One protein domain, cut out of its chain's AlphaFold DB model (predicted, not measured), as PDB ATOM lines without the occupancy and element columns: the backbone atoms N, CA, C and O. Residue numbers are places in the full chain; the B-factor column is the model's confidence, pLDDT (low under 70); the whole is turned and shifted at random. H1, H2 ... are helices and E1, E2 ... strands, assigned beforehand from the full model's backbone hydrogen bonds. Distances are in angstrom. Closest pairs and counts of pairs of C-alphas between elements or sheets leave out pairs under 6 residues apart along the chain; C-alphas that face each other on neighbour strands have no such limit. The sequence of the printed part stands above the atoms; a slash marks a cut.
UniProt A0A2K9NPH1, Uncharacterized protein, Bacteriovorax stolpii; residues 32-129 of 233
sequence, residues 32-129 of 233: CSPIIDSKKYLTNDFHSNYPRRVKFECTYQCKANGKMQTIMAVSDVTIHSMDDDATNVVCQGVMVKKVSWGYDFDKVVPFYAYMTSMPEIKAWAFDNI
ATOM      1  N   CYS A  32     178.782 180.945 208.557       95.75
ATOM      2  CA  CYS A  32     179.042 179.519 208.546       95.75
ATOM      3  C   CYS A  32     178.849 178.958 207.137       95.75
ATOM      4  O   CYS A  32     178.042 179.466 206.357       95.75
ATOM      5  N   SER A  33     179.589 177.903 206.820       96.75
ATOM      6  CA  SER A  33     179.486 177.155 205.570       96.75
ATOM      7  C   SER A  33     179.602 175.655 205.859       96.75
ATOM      8  O   SER A  33     180.463 175.264 206.657       96.75
ATOM      9  N   PRO A  34     178.741 174.806 205.277       96.88
ATOM     10  CA  PRO A  34     178.816 173.361 205.449       96.88
ATOM     11  C   PRO A  34     180.052 172.770 204.764       96.88
ATOM     12  O   PRO A  34     180.467 173.208 203.692       96.88
ATOM     13  N   ILE A  35     180.595 171.710 205.355       95.62
ATOM     14  CA  ILE A  35     181.534 170.805 204.693       95.62
ATOM     15  C   ILE A  35     180.700 169.777 203.912       95.62
ATOM     16  O   ILE A  35     179.944 169.012 204.513       95.62
ATOM     17  N   ILE A  36     180.794 169.786 202.579       91.44
ATOM     18  CA  ILE A  36     179.851 169.105 201.666       91.44
ATOM     19  C   ILE A  36     179.740 167.595 201.933       91.44
ATOM     20  O   ILE A  36     178.648 167.034 201.897       91.44
ATOM     21  N   ASP A  37     180.854 166.940 202.237       92.25
ATOM     22  CA  ASP A  37     180.973 165.494 202.440       92.25
ATOM     23  C   ASP A  37     180.813 165.061 203.908       92.25
ATOM     24  O   ASP A  37     181.032 163.901 204.246       92.25
ATOM     25  N   SER A  38     180.397 165.972 204.794       96.31
ATOM     26  CA  SER A  38     180.281 165.694 206.233       96.31
ATOM     27  C   SER A  38     178.918 165.170 206.687       96.31
ATOM     28  O   SER A  38     178.762 164.810 207.854       96.31
ATOM     29  N   LYS A  39     177.918 165.146 205.797       97.06
ATOM     30  CA  LYS A  39     176.555 164.746 206.156       97.06
ATOM     31  C   LYS A  39     176.517 163.285 206.598       97.06
ATOM     32  O   LYS A  39     176.899 162.391 205.845       97.06
ATOM     33  N   LYS A  40     175.924 163.030 207.763       97.19
ATOM     34  CA  LYS A  40     175.699 161.679 208.278       97.19
ATOM     35  C   LYS A  40     174.286 161.519 208.823       97.19
ATOM     36  O   LYS A  40     173.819 162.317 209.629       97.19
ATOM     37  N   TYR A  41     173.583 160.482 208.374       96.38
ATOM     38  CA  TYR A  41     172.247 160.172 208.879       96.38
ATOM     39  C   TYR A  41     172.326 159.633 210.309       96.38
ATOM     40  O   TYR A  41     173.101 158.721 210.589       96.38
ATOM     41  N   LEU A  42     171.499 160.190 211.192       95.00
ATOM     42  CA  LEU A  42     171.309 159.706 212.559       95.00
ATOM     43  C   LEU A  42     170.077 158.803 212.633       95.00
ATOM     44  O   LEU A  42     170.132 157.715 213.198       95.00
ATOM     45  N   THR A  43     168.975 159.243 212.024       91.38
ATOM     46  CA  THR A  43     167.740 158.460 211.898       91.38
ATOM     47  C   THR A  43     167.095 158.737 210.546       91.38
ATOM     48  O   THR A  43     166.782 159.888 210.235       91.38
ATOM     49  N   ASN A  44     166.880 157.692 209.749       88.00
ATOM     50  CA  ASN A  44     166.152 157.775 208.486       88.00
ATOM     51  C   ASN A  44     165.569 156.400 208.136       88.00
ATOM     52  O   ASN A  44     166.326 155.443 207.991       88.00
ATOM     53  N   ASP A  45     164.249 156.308 207.990       88.31
ATOM     54  CA  ASP A  45     163.597 155.115 207.450       88.31
ATOM     55  C   ASP A  45     163.285 155.331 205.964       88.31
ATOM     56  O   ASP A  45     162.282 155.957 205.607       88.31
ATOM     57  N   PHE A  46     164.162 154.813 205.100       84.94
ATOM     58  CA  PHE A  46     164.048 154.875 203.636       84.94
ATOM     59  C   PHE A  46     162.868 154.088 203.055       84.94
ATOM     60  O   PHE A  46     162.566 154.256 201.876       84.94
ATOM     61  N   HIS A  47     162.199 153.255 203.855       89.50
ATOM     62  CA  HIS A  47     161.059 152.449 203.420       89.50
ATOM     63  C   HIS A  47     159.711 153.031 203.857       89.50
ATOM     64  O   HIS A  47     158.669 152.598 203.364       89.50
ATOM     65  N   SER A  48     159.718 154.014 204.758       91.25
ATOM     66  CA  SER A  48     158.502 154.705 205.189       91.25
ATOM     67  C   SER A  48     157.923 155.607 204.089       91.25
ATOM     68  O   SER A  48     158.649 156.281 203.357       91.25
ATOM     69  N   ASN A  49     156.590 155.639 203.992       93.12
ATOM     70  CA  ASN A  49     155.875 156.588 203.135       93.12
ATOM     71  C   ASN A  49     155.977 158.017 203.693       93.12
ATOM     72  O   ASN A  49     156.203 158.221 204.885       93.12
ATOM     73  N   TYR A  50     155.745 159.013 202.838       93.19
ATOM     74  CA  TYR A  50     155.610 160.402 203.273       93.19
ATOM     75  C   TYR A  50     154.285 160.639 204.034       93.19
ATOM     76  O   TYR A  50     153.271 160.034 203.677       93.19
ATOM     77  N   PRO A  51     154.252 161.554 205.024       94.94
ATOM     78  CA  PRO A  51     155.383 162.315 205.547       94.94
ATOM     79  C   PRO A  51     156.273 161.483 206.480       94.94
ATOM     80  O   PRO A  51     155.781 160.696 207.285       94.94
ATOM     81  N   ARG A  52     157.588 161.710 206.418       94.19
ATOM     82  CA  ARG A  52     158.572 161.041 207.287       94.19
ATOM     83  C   ARG A  52     159.550 162.038 207.896       94.19
ATOM     84  O   ARG A  52     159.748 163.130 207.370       94.19
ATOM     85  N   ARG A  53     160.146 161.673 209.030       94.69
ATOM     86  CA  ARG A  53     161.082 162.521 209.778       94.69
ATOM     87  C   ARG A  53     162.504 162.015 209.584       94.69
ATOM     88  O   ARG A  53     162.768 160.834 209.799       94.69
ATOM     89  N   VAL A  54     163.410 162.900 209.189       95.94
ATOM     90  CA  VAL A  54     164.812 162.573 208.925       95.94
ATOM     91  C   VAL A  54     165.698 163.416 209.826       95.94
ATOM     92  O   VAL A  54     165.555 164.636 209.876       95.94
ATOM     93  N   LYS A  55     166.634 162.758 210.513       96.81
ATOM     94  CA  LYS A  55     167.677 163.426 211.292       96.81
ATOM     95  C   LYS A  55     169.040 163.127 210.712       96.81
ATOM     96  O   LYS A  55     169.376 161.965 210.463       96.81
ATOM     97  N   PHE A  56     169.832 164.167 210.533       97.12
ATOM     98  CA  PHE A  56     171.200 164.058 210.055       97.12
ATOM     99  C   PHE A  56     172.075 165.117 210.717       97.12
ATOM    100  O   PHE A  56     171.609 166.200 211.054       97.12
ATOM    101  N   GLU A  57     173.340 164.784 210.914       97.62
ATOM    102  CA  GLU A  57     174.369 165.703 211.384       97.62
ATOM    103  C   GLU A  57     175.205 166.197 210.203       97.62
ATOM    104  O   GLU A  57     175.421 165.465 209.233       97.62
ATOM    105  N   CYS A  58     175.664 167.441 210.285       98.06
ATOM    106  CA  CYS A  58     176.602 168.039 209.345       98.06
ATOM    107  C   CYS A  58     177.690 168.794 210.109       98.06
ATOM    108  O   CYS A  58     177.454 169.341 211.189       98.06
ATOM    109  N   THR A  59     178.873 168.864 209.511       98.12
ATOM    110  CA  THR A  59     179.990 169.661 210.009       98.12
ATOM    111  C   THR A  59     180.040 170.992 209.269       98.12
ATOM    112  O   THR A  59     179.991 171.046 208.041       98.12
ATOM    113  N   TYR A  60     180.184 172.075 210.022       97.62
ATOM    114  CA  TYR A  60     180.225 173.443 209.530       97.62
ATOM    115  C   TYR A  60     181.545 174.097 209.890       97.62
ATOM    116  O   TYR A  60     182.044 173.956 211.005       97.62
ATOM    117  N   GLN A  61     182.088 174.858 208.952       96.81
ATOM    118  CA  GLN A  61     183.144 175.816 209.222       96.81
ATOM    119  C   GLN A  61     182.493 177.167 209.481       96.81
ATOM    120  O   GLN A  61     181.738 177.649 208.643       96.81
ATOM    121  N   CYS A  62     182.784 177.773 210.624       95.88
ATOM    122  CA  CYS A  62     182.241 179.058 211.032       95.88
ATOM    123  C   CYS A  62     183.366 180.026 211.387       95.88
ATOM    124  O   CYS A  62     184.368 179.635 211.988       95.88
ATOM    125  N   LYS A  63     183.222 181.296 211.007       93.62
ATOM    126  CA  LYS A  63     184.253 182.319 211.211       93.62
ATOM    127  C   LYS A  63     183.808 183.313 212.271       93.62
ATOM    128  O   LYS A  63     182.781 183.959 212.103       93.62
ATOM    129  N   ALA A  64     184.592 183.487 213.327       91.25
ATOM    130  CA  ALA A  64     184.369 184.512 214.345       91.25
ATOM    131  C   ALA A  64     185.703 185.146 214.735       91.25
ATOM    132  O   ALA A  64     186.701 184.447 214.917       91.25
ATOM    133  N   ASN A  65     185.736 186.476 214.855       86.75
ATOM    134  CA  ASN A  65     186.936 187.226 215.254       86.75
ATOM    135  C   ASN A  65     188.186 186.855 214.423       86.75
ATOM    136  O   ASN A  65     189.283 186.696 214.959       86.75
ATOM    137  N   GLY A  66     188.013 186.642 213.112       86.25
ATOM    138  CA  GLY A  66     189.083 186.237 212.195       86.25
ATOM    139  C   GLY A  66     189.540 184.777 212.312       86.25
ATOM    140  O   GLY A  66     190.375 184.349 211.519       86.25
ATOM    141  N   LYS A  67     188.994 183.995 213.250       90.50
ATOM    142  CA  LYS A  67     189.325 182.580 213.454       90.50
ATOM    143  C   LYS A  67     188.244 181.677 212.874       90.50
ATOM    144  O   LYS A  67     187.054 181.938 213.025       90.50
ATOM    145  N   MET A  68     188.683 180.596 212.237       93.81
ATOM    146  CA  MET A  68     187.813 179.519 211.770       93.81
ATOM    147  C   MET A  68     187.629 178.499 212.892       93.81
ATOM    148  O   MET A  68     188.609 178.060 213.492       93.81
ATOM    149  N   GLN A  69     186.390 178.110 213.154       95.62
ATOM    150  CA  GLN A  69     186.024 177.049 214.081       95.62
ATOM    151  C   GLN A  69     185.145 176.029 213.366       95.62
ATOM    152  O   GLN A  69     184.447 176.357 212.408       95.62
ATOM    153  N   THR A  70     185.222 174.781 213.812       96.69
ATOM    154  CA  THR A  70     184.427 173.685 213.258       96.69
ATOM    155  C   THR A  70     183.335 173.320 214.251       96.69
ATOM    156  O   THR A  70     183.630 173.130 215.427       96.69
ATOM    157  N   ILE A  71     182.093 173.235 213.780       97.12
ATOM    158  CA  ILE A  71     180.913 172.960 214.602       97.12
ATOM    159  C   ILE A  71     180.147 171.811 213.964       97.12
ATOM    160  O   ILE A  71     179.869 171.846 212.769       97.12
ATOM    161  N   MET A  72     179.790 170.808 214.756       97.75
ATOM    162  CA  MET A  72     178.822 169.795 214.346       97.75
ATOM    163  C   MET A  72     177.427 170.238 214.768       97.75
ATOM    164  O   MET A  72     177.247 170.699 215.894       97.75
ATOM    165  N   ALA A  73     176.457 170.104 213.871       97.25
ATOM    166  CA  ALA A  73     175.082 170.489 214.141       97.25
ATOM    167  C   ALA A  73     174.091 169.494 213.546       97.25
ATOM    168  O   ALA A  73     174.336 168.913 212.481       97.25
ATOM    169  N   VAL A  74     172.971 169.303 214.243       96.69
ATOM    170  CA  VAL A  74     171.940 168.337 213.868       96.69
ATOM    171  C   VAL A  74     170.768 169.045 213.199       96.69
ATOM    172  O   VAL A  74     170.213 170.017 213.706       96.69
ATOM    173  N   SER A  75     170.357 168.516 212.052       95.62
ATOM    174  CA  SER A  75     169.119 168.878 211.369       95.62
ATOM    175  C   SER A  75     168.058 167.812 211.619       95.62
ATOM    176  O   SER A  75     168.335 166.615 211.544       95.62
ATOM    177  N   ASP A  76     166.835 168.255 211.901       95.12
ATOM    178  CA  ASP A  76     165.668 167.410 212.140       95.12
ATOM    179  C   ASP A  76     164.508 167.938 211.291       95.12
ATOM    180  O   ASP A  76     163.914 168.972 211.603       95.12
ATOM    181  N   VAL A  77     164.246 167.269 210.167       94.56
ATOM    182  CA  VAL A  77     163.329 167.749 209.125       94.56
ATOM    183  C   VAL A  77     162.193 166.761 208.896       94.56
ATOM    184  O   VAL A  77     162.381 165.546 208.944       94.56
ATOM    185  N   THR A  78     160.997 167.287 208.633       95.31
ATOM    186  CA  THR A  78     159.853 166.488 208.173       95.31
ATOM    187  C   THR A  78     159.705 166.685 206.674       95.31
ATOM    188  O   THR A  78     159.529 167.813 206.220       95.31
ATOM    189  N   ILE A  79     159.785 165.595 205.918       95.75
ATOM    190  CA  ILE A  79     159.690 165.594 204.458       95.75
ATOM    191  C   ILE A  79     158.339 165.035 204.028       95.75
ATOM    192  O   ILE A  79     157.913 163.992 204.525       95.75
ATOM    193  N   HIS A  80     157.665 165.734 203.116       96.75
ATOM    194  CA  HIS A  80     156.316 165.405 202.645       96.75
ATOM    195  C   HIS A  80     156.302 164.893 201.201       96.75
ATOM    196  O   HIS A  80     155.270 164.426 200.722       96.75
ATOM    197  N   SER A  81     157.428 164.985 200.497       95.12
ATOM    198  CA  SER A  81     157.545 164.618 199.092       95.12
ATOM    199  C   SER A  81     158.980 164.227 198.733       95.12
ATOM    200  O   SER A  81     159.913 164.451 199.505       95.12
ATOM    201  N   MET A  82     159.167 163.676 197.532       91.81
ATOM    202  CA  MET A  82     160.506 163.442 196.974       91.81
ATOM    203  C   MET A  82     161.268 164.750 196.727       91.81
ATOM    204  O   MET A  82     162.487 164.788 196.879       91.81
ATOM    205  N   ASP A  83     160.555 165.821 196.372       93.88
ATOM    206  CA  ASP A  83     161.160 167.134 196.161       93.88
ATOM    207  C   ASP A  83     161.659 167.714 197.499       93.88
ATOM    208  O   ASP A  83     162.759 168.269 197.553       93.88
ATOM    209  N   ASP A  84     160.917 167.512 198.598       94.38
ATOM    210  CA  ASP A  84     161.364 167.860 199.955       94.38
ATOM    211  C   ASP A  84     162.592 167.045 200.362       94.38
ATOM    212  O   ASP A  84     163.497 167.578 200.996       94.38
ATOM    213  N   ASP A  85     162.633 165.756 200.021       93.25
ATOM    214  CA  ASP A  85     163.778 164.897 200.324       93.25
ATOM    215  C   ASP A  85     165.056 165.452 199.675       93.25
ATOM    216  O   ASP A  85     166.067 165.685 200.337       93.25
ATOM    217  N   ALA A  86     164.973 165.795 198.388       93.69
ATOM    218  CA  ALA A  86     166.104 166.340 197.651       93.69
ATOM    219  C   ALA A  86     166.548 167.729 198.140       93.69
ATOM    220  O   ALA A  86     167.740 168.034 198.116       93.69
ATOM    221  N   THR A  87     165.607 168.581 198.557       94.44
ATOM    222  CA  THR A  87     165.879 169.999 198.855       94.44
ATOM    223  C   THR A  87     166.074 170.303 200.338       94.44
ATOM    224  O   THR A  87     166.843 171.201 200.666       94.44
ATOM    225  N   ASN A  88     165.427 169.557 201.236       95.12
ATOM    226  CA  ASN A  88     165.465 169.802 202.681       95.12
ATOM    227  C   ASN A  88     166.382 168.827 203.424       95.12
ATOM    228  O   ASN A  88     166.854 169.144 204.516       95.12
ATOM    229  N   VAL A  89     166.675 167.653 202.857       95.44
ATOM    230  CA  VAL A  89     167.600 166.686 203.465       95.44
ATOM    231  C   VAL A  89     169.022 166.963 202.979       95.44
ATOM    232  O   VAL A  89     169.724 166.089 202.481       95.44
ATOM    233  N   VAL A  90     169.479 168.201 203.131       95.94
ATOM    234  CA  VAL A  90     170.853 168.639 202.845       95.94
ATOM    235  C   VAL A  90     171.335 169.561 203.964       95.94
ATOM    236  O   VAL A  90     170.529 170.159 204.672       95.94
ATOM    237  N   CYS A  91     172.650 169.674 204.160       96.75
ATOM    238  CA  CYS A  91     173.194 170.604 205.152       96.75
ATOM    239  C   CYS A  91     172.778 172.044 204.806       96.75
ATOM    240  O   CYS A  91     172.892 172.444 203.647       96.75
ATOM    241  N   GLN A  92     172.351 172.848 205.791       96.44
ATOM    242  CA  GLN A  92     172.019 174.263 205.556       96.44
ATOM    243  C   GLN A  92     173.136 174.979 204.777       96.44
ATOM    244  O   GLN A  92     174.307 174.894 205.141       96.44
ATOM    245  N   GLY A  93     172.768 175.696 203.713       94.81
ATOM    246  CA  GLY A  93     173.708 176.370 202.813       94.81
ATOM    247  C   GLY A  93     174.099 175.544 201.584       94.81
ATOM    248  O   GLY A  93     174.565 176.124 200.610       94.81
ATOM    249  N   VAL A  94     173.868 174.228 201.564       96.06
ATOM    250  CA  VAL A  94     173.974 173.431 200.332       96.06
ATOM    251  C   VAL A  94     172.766 173.719 199.447       96.06
ATOM    252  O   VAL A  94     171.625 173.577 199.879       96.06
ATOM    253  N   MET A  95     173.024 174.108 198.200       95.81
ATOM    254  CA  MET A  95     172.007 174.310 197.174       95.81
ATOM    255  C   MET A  95     172.039 173.143 196.194       95.81
ATOM    256  O   MET A  95     173.108 172.740 195.727       95.81
ATOM    257  N   VAL A  96     170.859 172.629 195.861       95.94
ATOM    258  CA  VAL A  96     170.663 171.599 194.839       95.94
ATOM    259  C   VAL A  96     169.908 172.185 193.652       95.94
ATOM    260  O   VAL A  96     169.104 173.105 193.803       95.94
ATOM    261  N   LYS A  97     170.144 171.639 192.464       96.31
ATOM    262  CA  LYS A  97     169.434 171.999 191.234       96.31
ATOM    263  C   LYS A  97     168.737 170.782 190.651       96.31
ATOM    264  O   LYS A  97     169.243 169.664 190.729       96.31
ATOM    265  N   LYS A  98     167.588 171.014 190.022       96.44
ATOM    266  CA  LYS A  98     166.868 169.979 189.278       96.44
ATOM    267  C   LYS A  98     167.564 169.735 187.938       96.44
ATOM    268  O   LYS A  98     167.873 170.681 187.216       96.44
ATOM    269  N   VAL A  99     167.796 168.472 187.612       96.50
ATOM    270  CA  VAL A  99     168.379 168.000 186.349       96.50
ATOM    271  C   VAL A  99     167.468 166.935 185.739       96.50
ATOM    272  O   VAL A  99     166.552 166.443 186.394       96.50
ATOM    273  N   SER A 100     167.699 166.555 184.480       96.06
ATOM    274  CA  SER A 100     166.796 165.659 183.734       96.06
ATOM    275  C   SER A 100     166.547 164.294 184.390       96.06
ATOM    276  O   SER A 100     165.555 163.647 184.074       96.06
ATOM    277  N   TRP A 101     167.433 163.847 185.280       91.62
ATOM    278  CA  TRP A 101     167.359 162.550 185.958       91.62
ATOM    279  C   TRP A 101     167.148 162.655 187.479       91.62
ATOM    280  O   TRP A 101     167.155 161.633 188.157       91.62
ATOM    281  N   GLY A 102     166.951 163.859 188.034       94.31
ATOM    282  CA  GLY A 102     166.763 164.040 189.476       94.31
ATOM    283  C   GLY A 102     167.261 165.387 189.990       94.31
ATOM    284  O   GLY A 102     166.962 166.433 189.414       94.31
ATOM    285  N   TYR A 103     168.018 165.354 191.084       95.38
ATOM    286  CA  TYR A 103     168.615 166.526 191.719       95.38
ATOM    287  C   TYR A 103     170.122 166.329 191.854       95.38
ATOM    288  O   TYR A 103     170.574 165.242 192.208       95.38
ATOM    289  N   ASP A 104     170.877 167.384 191.577       95.25
ATOM    290  CA  ASP A 104     172.335 167.392 191.668       95.25
ATOM    291  C   ASP A 104     172.808 168.581 192.509       95.25
ATOM    292  O   ASP A 104     172.083 169.566 192.690       95.25
ATOM    293  N   PHE A 105     174.030 168.497 193.025       95.12
ATOM    294  CA  PHE A 105     174.673 169.599 193.726       95.12
ATOM    295  C   PHE A 105     174.819 170.813 192.793       95.12
ATOM    296  O   PHE A 105     175.252 170.700 191.643       95.12
ATOM    297  N   ASP A 106     174.452 171.995 193.290       95.75
ATOM    298  CA  ASP A 106     174.678 173.260 192.593       95.75
ATOM    299  C   ASP A 106     175.896 173.982 193.171       95.75
ATOM    300  O   ASP A 106     176.907 174.166 192.492       95.75
ATOM    301  N   LYS A 107     175.798 174.390 194.440       95.12
ATOM    302  CA  LYS A 107     176.814 175.196 195.125       95.12
ATOM    303  C   LYS A 107     176.607 175.208 196.634       95.12
ATOM    304  O   LYS A 107     175.556 174.813 197.137       95.12
ATOM    305  N   VAL A 108     177.588 175.754 197.344       95.12
ATOM    306  CA  VAL A 108     177.462 176.122 198.755       95.12
ATOM    307  C   VAL A 108     177.295 177.633 198.883       95.12
ATOM    308  O   VAL A 108     178.022 178.412 198.268       95.12
ATOM    309  N   VAL A 109     176.322 178.050 199.686       94.62
ATOM    310  CA  VAL A 109     176.047 179.441 200.035       94.62
ATOM    311  C   VAL A 109     176.251 179.602 201.542       94.62
ATOM    312  O   VAL A 109     175.476 179.036 202.322       94.62
ATOM    313  N   PRO A 110     177.272 180.364 201.976       94.62
ATOM    314  CA  PRO A 110     177.453 180.690 203.381       94.62
ATOM    315  C   PRO A 110     176.220 181.389 203.952       94.62
ATOM    316  O   PRO A 110     175.578 182.196 203.280       94.62
ATOM    317  N   PHE A 111     175.918 181.121 205.216       93.94
ATOM    318  CA  PHE A 111     174.787 181.722 205.913       93.94
ATOM    319  C   PHE A 111     175.238 182.420 207.192       93.94
ATOM    320  O   PHE A 111     176.234 182.052 207.815       93.94
ATOM    321  N   TYR A 112     174.482 183.439 207.588       92.88
ATOM    322  CA  TYR A 112     174.728 184.179 208.818       92.88
ATOM    323  C   TYR A 112     174.390 183.314 210.035       92.88
ATOM    324  O   TYR A 112     173.268 182.816 210.147       92.88
ATOM    325  N   ALA A 113     175.346 183.144 210.949       94.31
ATOM    326  CA  ALA A 113     175.259 182.160 212.028       94.31
ATOM    327  C   ALA A 113     174.046 182.377 212.950       94.31
ATOM    328  O   ALA A 113     173.436 181.419 213.405       94.31
ATOM    329  N   TYR A 114     173.622 183.626 213.157       93.00
ATOM    330  CA  TYR A 114     172.441 183.955 213.964       93.00
ATOM    331  C   TYR A 114     171.099 183.567 213.320       93.00
ATOM    332  O   TYR A 114     170.094 183.446 214.019       93.00
ATOM    333  N   MET A 115     171.061 183.378 211.998       91.56
ATOM    334  CA  MET A 115     169.840 183.060 211.242       91.56
ATOM    335  C   MET A 115     169.631 181.564 211.014       91.56
ATOM    336  O   MET A 115     168.680 181.166 210.345       91.56
ATOM    337  N   THR A 116     170.509 180.718 211.541       93.06
ATOM    338  CA  THR A 116     170.333 179.271 211.446       93.06
ATOM    339  C   THR A 116     169.198 178.763 212.335       93.06
ATOM    340  O   THR A 116     168.906 179.322 213.396       93.06
ATOM    341  N   SER A 117     168.563 177.676 211.897       88.69
ATOM    342  CA  SER A 117     167.637 176.887 212.709       88.69
ATOM    343  C   SER A 117     168.353 175.892 213.627       88.69
ATOM    344  O   SER A 117     167.720 175.365 214.538       88.69
ATOM    345  N   MET A 118     169.651 175.644 213.415       92.94
ATOM    346  CA  MET A 118     170.432 174.672 214.178       92.94
ATOM    347  C   MET A 118     170.816 175.226 215.558       92.94
ATOM    348  O   MET A 118     171.541 176.229 215.630       92.94
ATOM    349  N   PRO A 119     170.367 174.599 216.662       92.88
ATOM    350  CA  PRO A 119     170.631 175.100 218.005       92.88
ATOM    351  C   PRO A 119     172.120 175.244 218.323       92.88
ATOM    352  O   PRO A 119     172.482 176.215 218.982       92.88
ATOM    353  N   GLU A 120     172.968 174.339 217.826       95.44
ATOM    354  CA  GLU A 120     174.404 174.272 218.115       95.44
ATOM    355  C   GLU A 120     175.168 175.447 217.496       95.44
ATOM    356  O   GLU A 120     175.915 176.139 218.188       95.44
ATOM    357  N   ILE A 121     174.941 175.731 216.207       95.62
ATOM    358  CA  ILE A 121     175.574 176.875 215.528       95.62
ATOM    359  C   ILE A 121     175.065 178.185 216.114       95.62
ATOM    360  O   ILE A 121     175.835 179.126 216.312       95.62
ATOM    361  N   LYS A 122     173.766 178.259 216.407       93.56
ATOM    362  CA  LYS A 122     173.186 179.467 216.973       93.56
ATOM    363  C   LYS A 122     173.705 179.720 218.388       93.56
ATOM    364  O   LYS A 122     174.070 180.852 218.682       93.56
ATOM    365  N   ALA A 123     173.833 178.689 219.226       93.12
ATOM    366  CA  ALA A 123     174.440 178.797 220.551       93.12
ATOM    367  C   ALA A 123     175.881 179.305 220.456       93.12
ATOM    368  O   ALA A 123     176.212 180.328 221.048       93.12
ATOM    369  N   TRP A 124     176.681 178.668 219.599       94.69
ATOM    370  CA  TRP A 124     178.039 179.107 219.306       94.69
ATOM    371  C   TRP A 124     178.110 180.577 218.876       94.69
ATOM    372  O   TRP A 124     179.016 181.293 219.308       94.69
ATOM    373  N   ALA A 125     177.166 181.035 218.047       93.81
ATOM    374  CA  ALA A 125     177.140 182.412 217.576       93.81
ATOM    375  C   ALA A 125     176.977 183.401 218.737       93.81
ATOM    376  O   ALA A 125     177.749 184.354 218.813       93.81
ATOM    377  N   PHE A 126     176.046 183.145 219.663       91.94
ATOM    378  CA  PHE A 126     175.858 183.983 220.854       91.94
ATOM    379  C   PHE A 126     177.080 183.991 221.782       91.94
ATOM    380  O   PHE A 126     177.365 185.020 222.390       91.94
ATOM    381  N   ASP A 127     177.822 182.884 221.853       92.12
ATOM    382  CA  ASP A 127     178.999 182.771 222.721       92.12
ATOM    383  C   ASP A 127     180.260 183.415 222.116       92.12
ATOM    384  O   ASP A 127     181.145 183.866 222.845       92.12
ATOM    385  N   ASN A 128     180.377 183.453 220.783       91.38
ATOM    386  CA  ASN A 128     181.631 183.797 220.096       91.38
ATOM    387  C   ASN A 128     181.569 185.073 219.249       91.38
ATOM    388  O   ASN A 128     182.619 185.615 218.882       91.38
ATOM    389  N   ILE A 129     180.375 185.560 218.910       89.94
ATOM    390  CA  ILE A 129     180.181 186.719 218.038       89.94
ATOM    391  C   ILE A 129     179.479 187.821 218.820       89.94
ATOM    392  O   ILE A 129     178.379 187.634 219.317       89.94
TER     393      ILE A 129
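Overview. This is residues 32 to 129 of the 233 residues of an uncharacterized protein of Bacteriovorax stolpii (UniProt A0A2K9NPH1). A long, strongly twisted hairpin, E3 and E4, makes the longest axis, with short E1 and E2 along one side of E3. H2 packs on one face near the hairpin's turn; on the opposite face, at the other end, H1 sits between E4 and a second, smaller hairpin, E5 and E6. The printed part has 98 residues, ordered E1 E2 E3 E4 H1 E5 E6 H2: two named helices and six named strands, both sheets antiparallel, class mixed. It is compact, radius of gyration of the C-alphas 14.3 A, yet elongated, 44 by 26 by 20 A.

Along the chain. Find C-alpha 52 at (158.572, 161.041, 207.287); E3 runs 35.6 A to residue 64, bending by 54 degrees at residue 61. E4, residues 67 to 79, returns over 35.3 A. E1 is residues 32 to 34, E2 40 to 43, H1 82 to 88, E5 94 to 99 and E6 102 to 108, 18.6 A. H2, residues 119 to 128, 14.2 A, ends at C-alpha 128 (181.631, 183.797, 220.096).

Arrangement. Look across E3 and E4: N 58 and O 73 are 3.0 A apart. On the other side of E3, E2 gives N 40 and O 57, 2.9 A, and E1 gives N 33 and O 61, 2.8 A. E2, E3 and E4 form a meander, each strand the antiparallel neighbour of the one before. H2 is on this sheet at a height of 8.8 A; the closest C-alphas of it and E4, Glu 120 and Ala 73, are 5.5 A apart. H1 is on the opposite face, height 8.4 A, over E4. The closest C-alphas of H1 and E5, Thr 87 and Val 96, are 6.4 A apart. In hairpin E5 and E6, N 97 and O 104 are 2.8 A apart. E3 and E5 are apart. In H1 and H2 every O i to N i+4 pair is within hydrogen-bond range.

Size, cuts and confidence. The C-alphas farthest apart, Asn 49 and Gly 66, are 45.4 A apart. The printed part has no cut, no link is long, and no printed residue is under pLDDT 70.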